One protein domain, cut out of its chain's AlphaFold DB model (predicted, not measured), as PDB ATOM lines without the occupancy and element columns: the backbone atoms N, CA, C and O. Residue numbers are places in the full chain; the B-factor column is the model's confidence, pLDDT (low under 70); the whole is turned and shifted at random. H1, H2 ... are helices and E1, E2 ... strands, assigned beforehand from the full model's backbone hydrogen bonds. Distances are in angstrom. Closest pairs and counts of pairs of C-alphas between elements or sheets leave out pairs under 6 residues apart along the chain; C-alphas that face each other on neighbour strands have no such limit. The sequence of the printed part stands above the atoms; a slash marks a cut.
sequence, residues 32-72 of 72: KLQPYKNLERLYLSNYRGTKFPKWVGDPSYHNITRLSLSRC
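What this domain is: This is residues 32 to 72 of the 72 residues of the protein "NBS-LRR type disease resistance protein Rps1-k-1, putative" of Medicago truncatula (UniProt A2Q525). With little regular structure, this is a single wide loop of chain: two short parallel strands, E1 and E2, lie side by side along one long edge, and the chain between them swings away and back through the small helix H1. The printed part has 41 residues with E1, H1 and E2 in that order, a mixed class with only 14 residues in named elements. It is compact, with a radius of gyration of the C-alphas of 10.3 A, and elongated, spanning 27 by 17 by 14 A.

How they stand to each other: E1, residues 41 to 45, and E2, residues 66 to 70, are parallel neighbours at 8 degrees. C-alphas 43 and 68 face each other at 4.8 A. N 42 and O 66, and N 68 and O 42, are within hydrogen-bond range at 2.9 A each. With H1, residues 54 to 57, between them, they form a strand-helix-strand unit, two parallel neighbour strands joined through a helix, with a right-handed crossover. H1 is too short for an O i to N i+4 pair; its one O i to N i+3 pair is within range.

Where its parts are: E1 begins at C-alpha 41 (33.168, -27.830, 22.398) and is 13.3 A long. H1 begins at C-alpha 54 (46.404, -19.348, 25.889). E2, 13.2 A long, ends at C-alpha 70 (30.568, -27.295, 36.014).

The domain as a whole: The C-alphas of Ser 60 and Arg 71 are the two farthest apart, 27.7 A. The printed part has no cut, and both links are short. No printed residue is under 70 in pLDDT.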
ATOM      1  N   LYS A  32      48.809 -28.649  28.235       90.00
ATOM      2  CA  LYS A  32      49.474 -29.683  27.419       90.00
ATOM      3  C   LYS A  32      48.534 -30.401  26.459       90.00
ATOM      4  O   LYS A  32      48.996 -30.954  25.466       90.00
ATOM      5  N   LEU A  33      47.236 -30.415  26.751       88.00
ATOM      6  CA  LEU A  33      46.243 -31.053  25.891       88.00
ATOM      7  C   LEU A  33      46.072 -30.366  24.539       88.00
ATOM      8  O   LEU A  33      45.587 -31.041  23.635       88.00
ATOM      9  N   GLN A  34      46.435 -29.076  24.444       86.88
ATOM     10  CA  GLN A  34      46.315 -28.191  23.280       86.88
ATOM     11  C   GLN A  34      45.826 -28.923  22.009       86.88
ATOM     12  O   GLN A  34      46.630 -29.510  21.279       86.88
ATOM     13  N   PRO A  35      44.505 -28.936  21.760       83.44
ATOM     14  CA  PRO A  35      43.924 -29.741  20.695       83.44
ATOM     15  C   PRO A  35      44.224 -29.148  19.314       83.44
ATOM     16  O   PRO A  35      44.751 -28.037  19.183       83.44
ATOM     17  N   TYR A  36      43.855 -29.884  18.264       81.94
ATOM     18  CA  TYR A  36      43.800 -29.321  16.917       81.94
ATOM     19  C   TYR A  36      42.703 -28.243  16.829       81.94
ATOM     20  O   TYR A  36      41.751 -28.232  17.609       81.94
ATOM     21  N   LYS A  37      42.845 -27.318  15.873       84.38
ATOM     22  CA  LYS A  37      42.036 -26.082  15.754       84.38
ATOM     23  C   LYS A  37      40.556 -26.304  15.406       84.38
ATOM     24  O   LYS A  37      39.784 -25.357  15.357       84.38
ATOM     25  N   ASN A  38      40.174 -27.543  15.144       89.12
ATOM     26  CA  ASN A  38      38.823 -28.015  14.838       89.12
ATOM     27  C   ASN A  38      38.026 -28.407  16.098       89.12
ATOM     28  O   ASN A  38      36.938 -28.956  15.976       89.12
ATOM     29  N   LEU A  39      38.547 -28.137  17.302       91.69
ATOM     30  CA  LEU A  39      37.757 -28.259  18.524       91.69
ATOM     31  C   LEU A  39      36.610 -27.239  18.516       91.69
ATOM     32  O   LEU A  39      36.852 -26.044  18.370       91.69
ATOM     33  N   GLU A  40      35.389 -27.709  18.747       93.94
ATOM     34  CA  GLU A  40      34.179 -26.888  18.819       93.94
ATOM     35  C   GLU A  40      33.662 -26.700  20.246       93.94
ATOM     36  O   GLU A  40      33.133 -25.642  20.602       93.94
ATOM     37  N   ARG A  41      33.784 -27.747  21.071       94.94
ATOM     38  CA  ARG A  41      33.168 -27.830  22.398       94.94
ATOM     39  C   ARG A  41      34.204 -28.188  23.458       94.94
ATOM     40  O   ARG A  41      34.817 -29.254  23.393       94.94
ATOM     41  N   LEU A  42      34.346 -27.328  24.465       95.06
ATOM     42  CA  LEU A  42      35.156 -27.576  25.657       95.06
ATOM     43  C   LEU A  42      34.252 -27.685  26.889       95.06
ATOM     44  O   LEU A  42      33.560 -26.730  27.241       95.06
ATOM     45  N   TYR A  43      34.275 -28.841  27.547       96.19
ATOM     46  CA  TYR A  43      33.588 -29.078  28.814       96.19
ATOM     47  C   TYR A  43      34.604 -29.361  29.921       96.19
ATOM     48  O   TYR A  43      35.433 -30.260  29.779       96.19
ATOM     49  N   LEU A  44      34.524 -28.606  31.015       95.38
ATOM     50  CA  LEU A  44      35.375 -28.758  32.194       95.38
ATOM     51  C   LEU A  44      34.489 -28.941  33.431       95.38
ATOM     52  O   LEU A  44      33.610 -28.118  33.691       95.38
ATOM     53  N   SER A  45      34.715 -30.010  34.191       95.12
ATOM     54  CA  SER A  45      33.989 -30.315  35.429       95.12
ATOM     55  C   SER A  45      34.953 -30.482  36.595       95.12
ATOM     56  O   SER A  45      35.927 -31.220  36.468       95.12
ATOM     57  N   ASN A  46      34.680 -29.819  37.721       92.69
ATOM     58  CA  ASN A  46      35.561 -29.763  38.896       92.69
ATOM     59  C   ASN A  46      36.962 -29.194  38.597       92.69
ATOM     60  O   ASN A  46      37.925 -29.559  39.264       92.69
ATOM     61  N   TYR A  47      37.094 -28.328  37.588       92.06
ATOM     62  CA  TYR A  47      38.367 -27.688  37.259       92.06
ATOM     63  C   TYR A  47      38.690 -26.580  38.268       92.06
ATOM     64  O   TYR A  47      38.000 -25.569  38.313       92.06
ATOM     65  N   ARG A  48      39.764 -26.750  39.036       89.94
ATOM     66  CA  ARG A  48      40.231 -25.860  40.116       89.94
ATOM     67  C   ARG A  48      41.251 -24.824  39.640       89.94
ATOM     68  O   ARG A  48      41.741 -24.014  40.427       89.94
ATOM     69  N   GLY A  49      41.643 -24.871  38.366       88.88
ATOM     70  CA  GLY A  49      42.574 -23.914  37.779       88.88
ATOM     71  C   GLY A  49      41.994 -22.501  37.731       88.88
ATOM     72  O   GLY A  49      40.872 -22.287  37.288       88.88
ATOM     73  N   THR A  50      42.783 -21.502  38.122       89.44
ATOM     74  CA  THR A  50      42.322 -20.100  38.176       89.44
ATOM     75  C   THR A  50      42.441 -19.361  36.842       89.44
ATOM     76  O   THR A  50      42.004 -18.215  36.723       89.44
ATOM     77  N   LYS A  51      43.071 -19.975  35.831       90.50
ATOM     78  CA  LYS A  51      43.303 -19.375  34.511       90.50
ATOM     79  C   LYS A  51      43.221 -20.426  33.415       90.50
ATOM     80  O   LYS A  51      43.732 -21.532  33.575       90.50
ATOM     81  N   PHE A  52      42.685 -20.029  32.265       91.50
ATOM     82  CA  PHE A  52      42.736 -20.848  31.060       91.50
ATOM     83  C   PHE A  52      44.094 -20.741  30.354       91.50
ATOM     84  O   PHE A  52      44.728 -19.679  30.379       91.50
ATOM     85  N   PRO A  53      44.553 -21.816  29.690       91.81
ATOM     86  CA  PRO A  53      45.704 -21.738  28.806       91.81
ATOM     87  C   PRO A  53      45.412 -20.855  27.594       91.81
ATOM     88  O   PRO A  53      44.269 -20.719  27.160       91.81
ATOM     89  N   LYS A  54      46.481 -20.309  27.003       91.44
ATOM     90  CA  LYS A  54      46.404 -19.348  25.889       91.44
ATOM     91  C   LYS A  54      45.514 -19.820  24.741       91.44
ATOM     92  O   LYS A  54      44.783 -19.008  24.193       91.44
ATOM     93  N   TRP A  55      45.544 -21.112  24.414       92.19
ATOM     94  CA  TRP A  55      44.804 -21.660  23.278       92.19
ATOM     95  C   TRP A  55      43.281 -21.512  23.401       92.19
ATOM     96  O   TRP A  55      42.618 -21.391  22.381       92.19
ATOM     97  N   VAL A  56      42.722 -21.460  24.617       91.62
ATOM     98  CA  VAL A  56      41.269 -21.275  24.821       91.62
ATOM     99  C   VAL A  56      40.816 -19.887  24.355       91.62
ATOM    100  O   VAL A  56      39.690 -19.734  23.899       91.62
ATOM    101  N   GLY A  57      41.692 -18.881  24.456       89.25
ATOM    102  CA  GLY A  57      41.432 -17.510  24.009       89.25
ATOM    103  C   GLY A  57      42.174 -17.115  22.730       89.25
ATOM    104  O   GLY A  57      42.148 -15.944  22.358       89.25
ATOM    105  N   ASP A  58      42.876 -18.045  22.079       92.19
ATOM    106  CA  ASP A  58      43.656 -17.757  20.875       92.19
ATOM    107  C   ASP A  58      42.724 -17.740  19.648       92.19
ATOM    108  O   ASP A  58      42.018 -18.725  19.414       92.19
ATOM    109  N   PRO A  59      42.734 -16.680  18.817       90.69
ATOM    110  CA  PRO A  59      41.890 -16.591  17.619       90.69
ATOM    111  C   PRO A  59      42.063 -17.753  16.627       90.69
ATOM    112  O   PRO A  59      41.175 -18.039  15.825       90.69
ATOM    113  N   SER A  60      43.190 -18.467  16.672       90.56
ATOM    114  CA  SER A  60      43.411 -19.688  15.893       90.56
ATOM    115  C   SER A  60      42.419 -20.801  16.221       90.56
ATOM    116  O   SER A  60      42.193 -21.658  15.368       90.56
ATOM    117  N   TYR A  61      41.836 -20.796  17.420       90.75
ATOM    118  CA  TYR A  61      40.824 -21.743  17.889       90.75
ATOM    119  C   TYR A  61      39.402 -21.207  17.671       90.75
ATOM    120  O   TYR A  61      38.504 -21.441  18.473       90.75
ATOM    121  N   HIS A  62      39.189 -20.503  16.556       88.69
ATOM    122  CA  HIS A  62      37.915 -19.888  16.164       88.69
ATOM    123  C   HIS A  62      36.718 -20.847  16.118       88.69
ATOM    124  O   HIS A  62      35.582 -20.390  16.195       88.69
ATOM    125  N   ASN A  63      36.948 -22.158  15.992       92.19
ATOM    126  CA  ASN A  63      35.868 -23.143  15.971       92.19
ATOM    127  C   ASN A  63      35.276 -23.408  17.358       92.19
ATOM    128  O   ASN A  63      34.162 -23.925  17.433       92.19
ATOM    129  N   ILE A  64      35.957 -23.022  18.448       92.94
ATOM    130  CA  ILE A  64      35.422 -23.168  19.804       92.94
ATOM    131  C   ILE A  64      34.251 -22.200  19.969       92.94
ATOM    132  O   ILE A  64      34.417 -21.015  20.243       92.94
ATOM    133  N   THR A  65      33.044 -22.732  19.825       93.25
ATOM    134  CA  THR A  65      31.790 -21.980  19.947       93.25
ATOM    135  C   THR A  65      31.121 -22.203  21.296       93.25
ATOM    136  O   THR A  65      30.239 -21.437  21.683       93.25
ATOM    137  N   ARG A  66      31.537 -23.236  22.043       94.81
ATOM    138  CA  ARG A  66      30.942 -23.576  23.337       94.81
ATOM    139  C   ARG A  66      31.996 -23.937  24.379       94.81
ATOM    140  O   ARG A  66      32.684 -24.949  24.263       94.81
ATOM    141  N   LEU A  67      32.029 -23.142  25.446       94.50
ATOM    142  CA  LEU A  67      32.703 -23.451  26.704       94.50
ATOM    143  C   LEU A  67      31.639 -23.750  27.765       94.50
ATOM    144  O   LEU A  67      30.663 -23.015  27.900       94.50
ATOM    145  N   SER A  68      31.788 -24.844  28.501       96.31
ATOM    146  CA  SER A  68      30.880 -25.221  29.584       96.31
ATOM    147  C   SER A  68      31.686 -25.614  30.813       96.31
ATOM    148  O   SER A  68      32.554 -26.481  30.738       96.31
ATOM    149  N   LEU A  69      31.397 -24.946  31.927       95.06
ATOM    150  CA  LEU A  69      32.048 -25.147  33.216       95.06
ATOM    151  C   LEU A  69      31.017 -25.696  34.198       95.06
ATOM    152  O   LEU A  69      29.885 -25.215  34.243       95.06
ATOM    153  N   SER A  70      31.405 -26.694  34.978       95.62
ATOM    154  CA  SER A  70      30.568 -27.295  36.014       95.62
ATOM    155  C   SER A  70      31.385 -27.450  37.285       95.62
ATOM    156  O   SER A  70      32.481 -28.005  37.241       95.62
ATOM    157  N   ARG A  71      30.866 -26.961  38.419       91.12
ATOM    158  CA  ARG A  71      31.508 -27.112  39.742       91.12
ATOM    159  C   ARG A  71      32.991 -26.674  39.755       91.12
ATOM    160  O   ARG A  71      33.812 -27.337  40.375       91.12
ATOM    161  N   CYS A  72      33.318 -25.612  39.015       85.88
ATOM    162  CA  CYS A  72      34.659 -25.024  38.906       85.88
ATOM    163  C   CYS A  72      34.813 -23.836  39.861       85.88
ATOM    164  O   CYS A  72      33.786 -23.148  40.078       85.88
TER     165      CYS A  72